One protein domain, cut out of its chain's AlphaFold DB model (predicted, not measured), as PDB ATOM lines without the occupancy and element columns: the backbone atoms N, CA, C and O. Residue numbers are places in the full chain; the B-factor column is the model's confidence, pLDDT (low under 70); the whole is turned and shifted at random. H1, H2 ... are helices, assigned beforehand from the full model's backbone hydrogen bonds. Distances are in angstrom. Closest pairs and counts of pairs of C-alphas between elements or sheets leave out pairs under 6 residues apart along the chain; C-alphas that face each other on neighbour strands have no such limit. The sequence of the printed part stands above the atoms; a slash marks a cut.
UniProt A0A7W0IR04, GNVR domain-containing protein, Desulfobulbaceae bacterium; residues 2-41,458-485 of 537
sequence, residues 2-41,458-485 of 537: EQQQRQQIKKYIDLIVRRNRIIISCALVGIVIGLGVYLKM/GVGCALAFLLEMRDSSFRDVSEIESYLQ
ATOM      1  N   GLU A   2     -23.216 -25.425  17.222       58.81
ATOM      2  CA  GLU A   2     -21.956 -26.170  16.996       58.81
ATOM      3  C   GLU A   2     -21.291 -25.955  15.621       58.81
ATOM      4  O   GLU A   2     -20.066 -25.901  15.531       58.81
ATOM      5  N   GLN A   3     -22.062 -25.804  14.536       62.50
ATOM      6  CA  GLN A   3     -21.483 -25.631  13.193       62.50
ATOM      7  C   GLN A   3     -20.790 -24.271  13.008       62.50
ATOM      8  O   GLN A   3     -19.708 -24.214  12.428       62.50
ATOM      9  N   GLN A   4     -21.355 -23.199  13.572       63.59
ATOM     10  CA  GLN A   4     -20.744 -21.865  13.550       63.59
ATOM     11  C   GLN A   4     -19.460 -21.821  14.390       63.59
ATOM     12  O   GLN A   4     -18.459 -21.265  13.946       63.59
ATOM     13  N   GLN A   5     -19.441 -22.476  15.556       67.44
ATOM     14  CA  GLN A   5     -18.222 -22.598  16.365       67.44
ATOM     15  C   GLN A   5     -17.129 -23.393  15.637       67.44
ATOM     16  O   GLN A   5     -15.974 -22.969  15.617       67.44
ATOM     17  N   ARG A   6     -17.477 -24.499  14.963       71.06
ATOM     18  CA  ARG A   6     -16.520 -25.267  14.146       71.06
ATOM     19  C   ARG A   6     -15.960 -24.451  12.979       71.06
ATOM     20  O   ARG A   6     -14.771 -24.570  12.691       71.06
ATOM     21  N   GLN A   7     -16.774 -23.623  12.323       69.62
ATOM     22  CA  GLN A   7     -16.316 -22.733  11.249       69.62
ATOM     23  C   GLN A   7     -15.389 -21.627  11.771       69.62
ATOM     24  O   GLN A   7     -14.350 -21.371  11.166       69.62
ATOM     25  N   GLN A   8     -15.693 -21.029  12.929       70.12
ATOM     26  CA  GLN A   8     -14.813 -20.042  13.562       70.12
ATOM     27  C   GLN A   8     -13.470 -20.657  13.981       70.12
ATOM     28  O   GLN A   8     -12.422 -20.085  13.693       70.12
ATOM     29  N   ILE A   9     -13.473 -21.849  14.588       74.69
ATOM     30  CA  ILE A   9     -12.243 -22.559  14.976       74.69
ATOM     31  C   ILE A   9     -11.396 -22.907  13.744       74.69
ATOM     32  O   ILE A   9     -10.189 -22.675  13.758       74.69
ATOM     33  N   LYS A  10     -12.014 -23.403  12.661       74.56
ATOM     34  CA  LYS A  10     -11.313 -23.650  11.390       74.56
ATOM     35  C   LYS A  10     -10.681 -22.373  10.840       74.56
ATOM     36  O   LYS A  10      -9.505 -22.396  10.504       74.56
ATOM     37  N   LYS A  11     -11.399 -21.245  10.873       70.69
ATOM     38  CA  LYS A  11     -10.881 -19.938  10.438       70.69
ATOM     39  C   LYS A  11      -9.655 -19.489  11.245       70.69
ATOM     40  O   LYS A  11      -8.689 -19.002  10.663       70.69
ATOM     41  N   TYR A  12      -9.644 -19.700  12.564       74.50
ATOM     42  CA  TYR A  12      -8.473 -19.401  13.400       74.50
ATOM     43  C   TYR A  12      -7.298 -20.360  13.160       74.50
ATOM     44  O   TYR A  12      -6.148 -19.921  13.134       74.50
ATOM     45  N   ILE A  13      -7.556 -21.654  12.953       76.00
ATOM     46  CA  ILE A  13      -6.510 -22.640  12.634       76.00
ATOM     47  C   ILE A  13      -5.897 -22.343  11.262       76.00
ATOM     48  O   ILE A  13      -4.673 -22.323  11.134       76.00
ATOM     49  N   ASP A  14      -6.717 -22.035  10.261       73.12
ATOM     50  CA  ASP A  14      -6.255 -21.685   8.917       73.12
ATOM     51  C   ASP A  14      -5.448 -20.382   8.920       73.12
ATOM     52  O   ASP A  14      -4.426 -20.285   8.235       73.12
ATOM     53  N   LEU A  15      -5.823 -19.410   9.760       72.81
ATOM     54  CA  LEU A  15      -5.040 -18.194   9.995       72.81
ATOM     55  C   LEU A  15      -3.637 -18.523  10.528       72.81
ATOM     56  O   LEU A  15      -2.639 -18.009  10.012       72.81
ATOM     57  N   ILE A  16      -3.545 -19.422  11.513       75.44
ATOM     58  CA  ILE A  16      -2.267 -19.857  12.096       75.44
ATOM     59  C   ILE A  16      -1.426 -20.616  11.065       75.44
ATOM     60  O   ILE A  16      -0.237 -20.334  10.922       75.44
ATOM     61  N   VAL A  17      -2.019 -21.544  10.312       76.88
ATOM     62  CA  VAL A  17      -1.307 -22.344   9.302       76.88
ATOM     63  C   VAL A  17      -0.802 -21.465   8.157       76.88
ATOM     64  O   VAL A  17       0.332 -21.630   7.702       76.88
ATOM     65  N   ARG A  18      -1.592 -20.480   7.722       74.75
ATOM     66  CA  ARG A  18      -1.258 -19.604   6.592       74.75
ATOM     67  C   ARG A  18      -0.195 -18.561   6.925       74.75
ATOM     68  O   ARG A  18       0.630 -18.223   6.073       74.75
ATOM     69  N   ARG A  19      -0.208 -18.038   8.153       80.62
ATOM     70  CA  ARG A  19       0.744 -17.022   8.634       80.62
ATOM     71  C   ARG A  19       1.798 -17.596   9.582       80.62
ATOM     72  O   ARG A  19       2.523 -16.824  10.211       80.62
ATOM     73  N   ASN A  20       1.958 -18.922   9.628       81.44
ATOM     74  CA  ASN A  20       2.941 -19.608  10.474       81.44
ATOM     75  C   ASN A  20       4.357 -19.024  10.339       81.44
ATOM     76  O   ASN A  20       5.090 -18.945  11.320       81.44
ATOM     77  N   ARG A  21       4.716 -18.520   9.151       86.56
ATOM     78  CA  ARG A  21       6.005 -17.876   8.894       86.56
ATOM     79  C   ARG A  21       6.251 -16.639   9.750       86.56
ATOM     80  O   ARG A  21       7.358 -16.443  10.241       86.56
ATOM     81  N   ILE A  22       5.215 -15.833   9.956       85.88
ATOM     82  CA  ILE A  22       5.277 -14.608  10.755       85.88
ATOM     83  C   ILE A  22       5.390 -14.975  12.231       85.88
ATOM     84  O   ILE A  22       6.274 -14.468  12.918       85.88
ATOM     85  N   ILE A  23       4.578 -15.935  12.681       87.00
ATOM     86  CA  ILE A  23       4.577 -16.419  14.066       87.00
ATOM     87  C   ILE A  23       5.945 -17.012  14.437       87.00
ATOM     88  O   ILE A  23       6.531 -16.618  15.443       87.00
ATOM     89  N   ILE A  24       6.504 -17.884  13.593       88.25
ATOM     90  CA  ILE A  24       7.823 -18.502  13.811       88.25
ATOM     91  C   ILE A  24       8.941 -17.448  13.779       88.25
ATOM     92  O   ILE A  24       9.843 -17.494  14.613       88.25
ATOM     93  N   SER A  25       8.881 -16.473  12.862       88.25
ATOM     94  CA  SER A  25       9.881 -15.396  12.813       88.25
ATOM     95  C   SER A  25       9.858 -14.524  14.074       88.25
ATOM     96  O   SER A  25      10.913 -14.242  14.637       88.25
ATOM     97  N   CYS A  26       8.670 -14.178  14.583       89.81
ATOM     98  CA  CYS A  26       8.521 -13.404  15.814       89.81
ATOM     99  C   CYS A  26       8.944 -14.211  17.048       89.81
ATOM    100  O   CYS A  26       9.569 -13.659  17.949       89.81
ATOM    101  N   ALA A  27       8.679 -15.521  17.072       90.25
ATOM    102  CA  ALA A  27       9.154 -16.414  18.126       90.25
ATOM    103  C   ALA A  27      10.692 -16.492  18.165       90.25
ATOM    104  O   ALA A  27      11.283 -16.363  19.237       90.25
ATOM    105  N   LEU A  28      11.353 -16.631  17.007       89.75
ATOM    106  CA  LEU A  28      12.819 -16.621  16.909       89.75
ATOM    107  C   LEU A  28      13.415 -15.284  17.359       89.75
ATOM    108  O   LEU A  28      14.355 -15.269  18.152       89.75
ATOM    109  N   VAL A  29      12.845 -14.164  16.906       91.50
ATOM    110  CA  VAL A  29      13.260 -12.821  17.341       91.50
ATOM    111  C   VAL A  29      13.064 -12.655  18.851       91.50
ATOM    112  O   VAL A  29      13.964 -12.160  19.527       91.50
ATOM    113  N   GLY A  30      11.946 -13.138  19.400       91.06
ATOM    114  CA  GLY A  30      11.675 -13.145  20.836       91.06
ATOM    115  C   GLY A  30      12.750 -13.884  21.632       91.06
ATOM    116  O   GLY A  30      13.282 -13.329  22.590       91.06
ATOM    117  N   ILE A  31      13.148 -15.085  21.197       90.69
ATOM    118  CA  ILE A  31      14.230 -15.862  21.831       90.69
ATOM    119  C   ILE A  31      15.560 -15.095  21.794       90.69
ATOM    120  O   ILE A  31      16.252 -15.025  22.810       90.69
ATOM    121  N   VAL A  32      15.917 -14.493  20.654       89.81
ATOM    122  CA  VAL A  32      17.165 -13.720  20.512       89.81
ATOM    123  C   VAL A  32      17.167 -12.496  21.433       89.81
ATOM    124  O   VAL A  32      18.157 -12.250  22.125       89.81
ATOM    125  N   ILE A  33      16.054 -11.759  21.498       90.94
ATOM    126  CA  ILE A  33      15.896 -10.618  22.411       90.94
ATOM    127  C   ILE A  33      15.988 -11.086  23.865       90.94
ATOM    128  O   ILE A  33      16.741 -10.506  24.647       90.94
ATOM    129  N   GLY A  34      15.284 -12.161  24.226       89.12
ATOM    130  CA  GLY A  34      15.328 -12.735  25.570       89.12
ATOM    131  C   GLY A  34      16.738 -13.159  25.982       89.12
ATOM    132  O   GLY A  34      17.145 -12.926  27.120       89.12
ATOM    133  N   LEU A  35      17.511 -13.732  25.056       88.81
ATOM    134  CA  LEU A  35      18.905 -14.106  25.286       88.81
ATOM    135  C   LEU A  35      19.784 -12.866  25.508       88.81
ATOM    136  O   LEU A  35      20.612 -12.849  26.419       88.81
ATOM    137  N   GLY A  36      19.573 -11.806  24.723       87.88
ATOM    138  CA  GLY A  36      20.248 -10.521  24.908       87.88
ATOM    139  C   GLY A  36      19.941  -9.875  26.264       87.88
ATOM    140  O   GLY A  36      20.848  -9.361  26.920       87.88
ATOM    141  N   VAL A  37      18.687  -9.949  26.719       88.81
ATOM    142  CA  VAL A  37      18.266  -9.475  28.048       88.81
ATOM    143  C   VAL A  37      18.926 -10.299  29.155       88.81
ATOM    144  O   VAL A  37      19.490  -9.722  30.083       88.81
ATOM    145  N   TYR A  38      18.929 -11.630  29.035       88.00
ATOM    146  CA  TYR A  38      19.563 -12.529  30.004       88.00
ATOM    147  C   TYR A  38      21.051 -12.212  30.206       88.00
ATOM    148  O   TYR A  38      21.526 -12.163  31.337       88.00
ATOM    149  N   LEU A  39      21.781 -11.935  29.122       84.94
ATOM    150  CA  LEU A  39      23.211 -11.617  29.184       84.94
ATOM    151  C   LEU A  39      23.516 -10.258  29.831       84.94
ATOM    152  O   LEU A  39      24.627 -10.068  30.322       84.94
ATOM    153  N   LYS A  40      22.561  -9.318  29.830       85.81
ATOM    154  CA  LYS A  40      22.714  -7.997  30.463       85.81
ATOM    155  C   LYS A  40      22.304  -7.974  31.937       85.81
ATOM    156  O   LYS A  40      22.708  -7.057  32.649       85.81
ATOM    157  N   MET A  41      21.495  -8.927  32.398       84.19
ATOM    158  CA  MET A  41      21.051  -8.962  33.792       84.19
ATOM    159  C   MET A  41      22.209  -9.317  34.745       84.19
ATOM    160  O   MET A  41      23.003 -10.211  34.440       84.19
ATOM    161  N   GLY A 458       2.996 -14.488  20.993       92.06
ATOM    162  CA  GLY A 458       1.882 -13.555  21.178       92.06
ATOM    163  C   GLY A 458       1.923 -12.384  20.192       92.06
ATOM    164  O   GLY A 458       0.932 -12.114  19.513       92.06
ATOM    165  N   VAL A 459       3.091 -11.750  20.036       92.94
ATOM    166  CA  VAL A 459       3.316 -10.688  19.039       92.94
ATOM    167  C   VAL A 459       3.147 -11.229  17.618       92.94
ATOM    168  O   VAL A 459       2.516 -10.582  16.785       92.94
ATOM    169  N   GLY A 460       3.649 -12.435  17.344       90.75
ATOM    170  CA  GLY A 460       3.483 -13.097  16.052       90.75
ATOM    171  C   GLY A 460       2.020 -13.346  15.682       90.75
ATOM    172  O   GLY A 460       1.622 -13.068  14.552       90.75
ATOM    173  N   CYS A 461       1.209 -13.821  16.628       87.62
ATOM    174  CA  CYS A 461      -0.228 -14.021  16.448       87.62
ATOM    175  C   CYS A 461      -0.966 -12.691  16.261       87.62
ATOM    176  O   CYS A 461      -1.799 -12.585  15.363       87.62
ATOM    177  N   ALA A 462      -0.633 -11.663  17.049       88.19
ATOM    178  CA  ALA A 462      -1.223 -10.333  16.910       88.19
ATOM    179  C   ALA A 462      -0.917  -9.712  15.536       88.19
ATOM    180  O   ALA A 462      -1.818  -9.203  14.873       88.19
ATOM    181  N   LEU A 463       0.328  -9.814  15.061       88.12
ATOM    182  CA  LEU A 463       0.720  -9.356  13.725       88.12
ATOM    183  C   LEU A 463       0.057 -10.174  12.614       88.12
ATOM    184  O   LEU A 463      -0.389  -9.598  11.624       88.12
ATOM    185  N   ALA A 464      -0.032 -11.497  12.768       86.38
ATOM    186  CA  ALA A 464      -0.741 -12.355  11.823       86.38
ATOM    187  C   ALA A 464      -2.221 -11.962  11.715       86.38
ATOM    188  O   ALA A 464      -2.743 -11.868  10.607       86.38
ATOM    189  N   PHE A 465      -2.866 -11.677  12.848       83.88
ATOM    190  CA  PHE A 465      -4.253 -11.233  12.905       83.88
ATOM    191  C   PHE A 465      -4.448  -9.841  12.287       83.88
ATOM    192  O   PHE A 465      -5.332  -9.670  11.454       83.88
ATOM    193  N   LEU A 466      -3.590  -8.867  12.611       85.44
ATOM    194  CA  LEU A 466      -3.635  -7.523  12.018       85.44
ATOM    195  C   LEU A 466      -3.435  -7.550  10.498       85.44
ATOM    196  O   LEU A 466      -4.128  -6.847   9.763       85.44
ATOM    197  N   LEU A 467      -2.497  -8.368  10.017       82.94
ATOM    198  CA  LEU A 467      -2.263  -8.528   8.584       82.94
ATOM    199  C   LEU A 467      -3.432  -9.213   7.881       82.94
ATOM    200  O   LEU A 467      -3.676  -8.899   6.721       82.94
ATOM    201  N   GLU A 468      -4.146 -10.109   8.563       80.31
ATOM    202  CA  GLU A 468      -5.344 -10.747   8.021       80.31
ATOM    203  C   GLU A 468      -6.551  -9.799   8.025       80.31
ATOM    204  O   GLU A 468      -7.276  -9.755   7.041       80.31
ATOM    205  N   MET A 469      -6.725  -8.959   9.055       79.38
ATOM    206  CA  MET A 469      -7.760  -7.912   9.050       79.38
ATOM    207  C   MET A 469      -7.579  -6.909   7.905       79.38
ATOM    208  O   MET A 469      -8.556  -6.353   7.410       79.38
ATOM    209  N   ARG A 470      -6.335  -6.668   7.474       78.56
ATOM    210  CA  ARG A 470      -6.021  -5.782   6.343       78.56
ATOM    211  C   ARG A 470      -6.150  -6.472   4.978       78.56
ATOM    212  O   ARG A 470      -5.954  -5.828   3.949       78.56
ATOM    213  N   ASP A 471      -6.395  -7.775   4.951       75.94
ATOM    214  CA  ASP A 471      -6.460  -8.574   3.732       75.94
ATOM    215  C   ASP A 471      -7.924  -8.715   3.296       75.94
ATOM    216  O   ASP A 471      -8.663  -9.554   3.798       75.94
ATOM    217  N   SER A 472      -8.371  -7.871   2.366       65.81
ATOM    218  CA  SER A 472      -9.764  -7.842   1.889       65.81
ATOM    219  C   SER A 472     -10.068  -8.877   0.791       65.81
ATOM    220  O   SER A 472     -10.980  -8.689  -0.009       65.81
ATOM    221  N   SER A 473      -9.275  -9.944   0.684       71.44
ATOM    222  CA  SER A 473      -9.421 -10.963  -0.359       71.44
ATOM    223  C   SER A 473     -10.465 -12.007   0.040       71.44
ATOM    224  O   SER A 473     -10.250 -12.742   1.001       71.44
ATOM    225  N   PHE A 474     -11.529 -12.156  -0.754       67.94
ATOM    226  CA  PHE A 474     -12.464 -13.280  -0.629       67.94
ATOM    227  C   PHE A 474     -11.757 -14.595  -0.960       67.94
ATOM    228  O   PHE A 474     -11.065 -14.683  -1.980       67.94
ATOM    229  N   ARG A 475     -11.858 -15.588  -0.072       67.00
ATOM    230  CA  ARG A 475     -11.028 -16.807  -0.141       67.00
ATOM    231  C   ARG A 475     -11.818 -18.101  -0.116       67.00
ATOM    232  O   ARG A 475     -11.297 -19.107  -0.587       67.00
ATOM    233  N   ASP A 476     -13.037 -18.062   0.400       69.31
ATOM    234  CA  ASP A 476     -13.936 -19.206   0.413       69.31
ATOM    235  C   ASP A 476     -15.182 -18.918  -0.427       69.31
ATOM    236  O   ASP A 476     -15.655 -17.779  -0.494       69.31
ATOM    237  N   VAL A 477     -15.734 -19.960  -1.045       69.88
ATOM    238  CA  VAL A 477     -16.965 -19.864  -1.845       69.88
ATOM    239  C   VAL A 477     -18.105 -19.347  -0.963       69.88
ATOM    240  O   VAL A 477     -18.835 -18.441  -1.354       69.88
ATOM    241  N   SER A 478     -18.164 -19.818   0.285       69.69
ATOM    242  CA  SER A 478     -19.149 -19.384   1.277       69.69
ATOM    243  C   SER A 478     -18.978 -17.926   1.737       69.69
ATOM    244  O   SER A 478     -19.956 -17.295   2.137       69.69
ATOM    245  N   GLU A 479     -17.766 -17.354   1.686       72.06
ATOM    246  CA  GLU A 479     -17.534 -15.930   2.001       72.06
ATOM    247  C   GLU A 479     -18.064 -15.017   0.884       72.06
ATOM    248  O   GLU A 479     -18.600 -13.946   1.161       72.06
ATOM    249  N   ILE A 480     -17.967 -15.460  -0.373       75.56
ATOM    250  CA  ILE A 480     -18.508 -14.754  -1.544       75.56
ATOM    251  C   ILE A 480     -20.038 -14.823  -1.543       75.56
ATOM    252  O   ILE A 480     -20.690 -13.791  -1.688       75.56
ATOM    253  N   GLU A 481     -20.615 -16.008  -1.314       75.19
ATOM    254  CA  GLU A 481     -22.072 -16.200  -1.244       75.19
ATOM    255  C   GLU A 481     -22.713 -15.375  -0.126       75.19
ATOM    256  O   GLU A 481     -23.759 -14.763  -0.326       75.19
ATOM    257  N   SER A 482     -22.077 -15.313   1.048       74.31
ATOM    258  CA  SER A 482     -22.593 -14.545   2.189       74.31
ATOM    259  C   SER A 482     -22.439 -13.030   2.029       74.31
ATOM    260  O   SER A 482     -23.301 -12.290   2.500       74.31
ATOM    261  N   TYR A 483     -21.385 -12.557   1.355       78.69
ATOM    262  CA  TYR A 483     -21.165 -11.129   1.110       78.69
ATOM    263  C   TYR A 483     -22.028 -10.581  -0.035       78.69
ATOM    264  O   TYR A 483     -22.614  -9.509   0.096       78.69
ATOM    265  N   LEU A 484     -22.127 -11.314  -1.149       80.75
ATOM    266  CA  LEU A 484     -22.889 -10.898  -2.335       80.75
ATOM    267  C   LEU A 484     -24.356 -11.356  -2.308       80.75
ATOM    268  O   LEU A 484     -25.128 -10.892  -3.139       80.75
ATOM    269  N   GLN A 485     -24.741 -12.245  -1.380       77.56
ATOM    270  CA  GLN A 485     -26.071 -12.878  -1.287       77.56
ATOM    271  C   GLN A 485     -26.525 -13.580  -2.581       77.56
ATOM    272  O   GLN A 485     -27.718 -13.734  -2.837       77.56
TER     273      GLN A 485
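AT A GLANCE: This is residues 2 to 41 and 458 to 485 of the 537 residues of the protein "GNVR domain-containing protein" of Desulfobulbaceae bacterium (UniProt A0A7W0IR04). Two long helices, H1 and H2, follow one another through a tight link and make a wide, open corner; a shorter helix, H3, packs on the first part of H2 and on the end of H1 at that corner, and a small helix, H4, lies off by itself at one end of the length. The free ends of the long helices stick out from the corner, namely residues 2 to 11, which belong to H1, and residues 31 to 41, of which 31 to 40 belong to H2, and residues 475 to 482, of which 477 to 482 belong to H4, stick out as well. The printed part has 68 residues with four named helices, in the order H1, H2, H3, H4, and no named strand; the class is all helix. It is only just extended, close to loose, with a radius of gyration of the C-alphas of 16.8 A, and the C-alphas span 58 by 26 by 14 A.

HOW THE PARTS SIT: H1, residues 2 to 18, and H2, residues 20 to 40, are close but not clearly touching, and their closest C-alphas, those of Ile 16 and Ile 23, are 7.9 A apart. They run the same way at a steep tilt of 63 degrees. H3, residues 458 to 469, touches H1 with the closest C-alphas, those of Leu 15 and Ala 464, 7.5 A apart. H1 touches H3 with residues 15 to 16 alone, and the two lines are about perpendicular at 74 degrees. H2 and H3 touch through residues 22 to 27 of H2 and 459 to 464 of H3 alone, with the closest C-alphas, those of Ile 23 and Gly 460, 4.0 A apart. They run opposite ways at a shallow tilt of 32 degrees, only just short of steep. H4, residues 477 to 484, is apart from H1, H2 and H3. In H1, H2, H3 and H4 every O i to N i+4 pair is within hydrogen-bond range.

IN THESE COORDINATES: H1 begins at C-alpha 2 at (-21.956, -26.170, 16.996) and measures 24.1 A from first to last C-alpha. H2, the longest helix with 21 residues, measures 30.4 A and ends at C-alpha 40 at (22.714, -7.997, 30.463). H3 has 12 residues and measures 16.5 A. H4 has 8 residues and ends at C-alpha 484 at (-22.889, -10.898, -2.335).

THE WHOLE: The outline is a rod, and the two C-alphas farthest apart, those of Met 41 and Gln 485, are 58.9 A apart. Residues 42 to 457 are cut out, and C-alphas 41 and 458 are 23.4 A apart across the cut. The link from H1 to H2 is tight, and the link from H3 to H4 is short with 7 residues. The mean pLDDT of the printed part is 79.9, and 11 residues are under 70: residues 2 to 5, residue 7, residue 472 and residues 474 to 478.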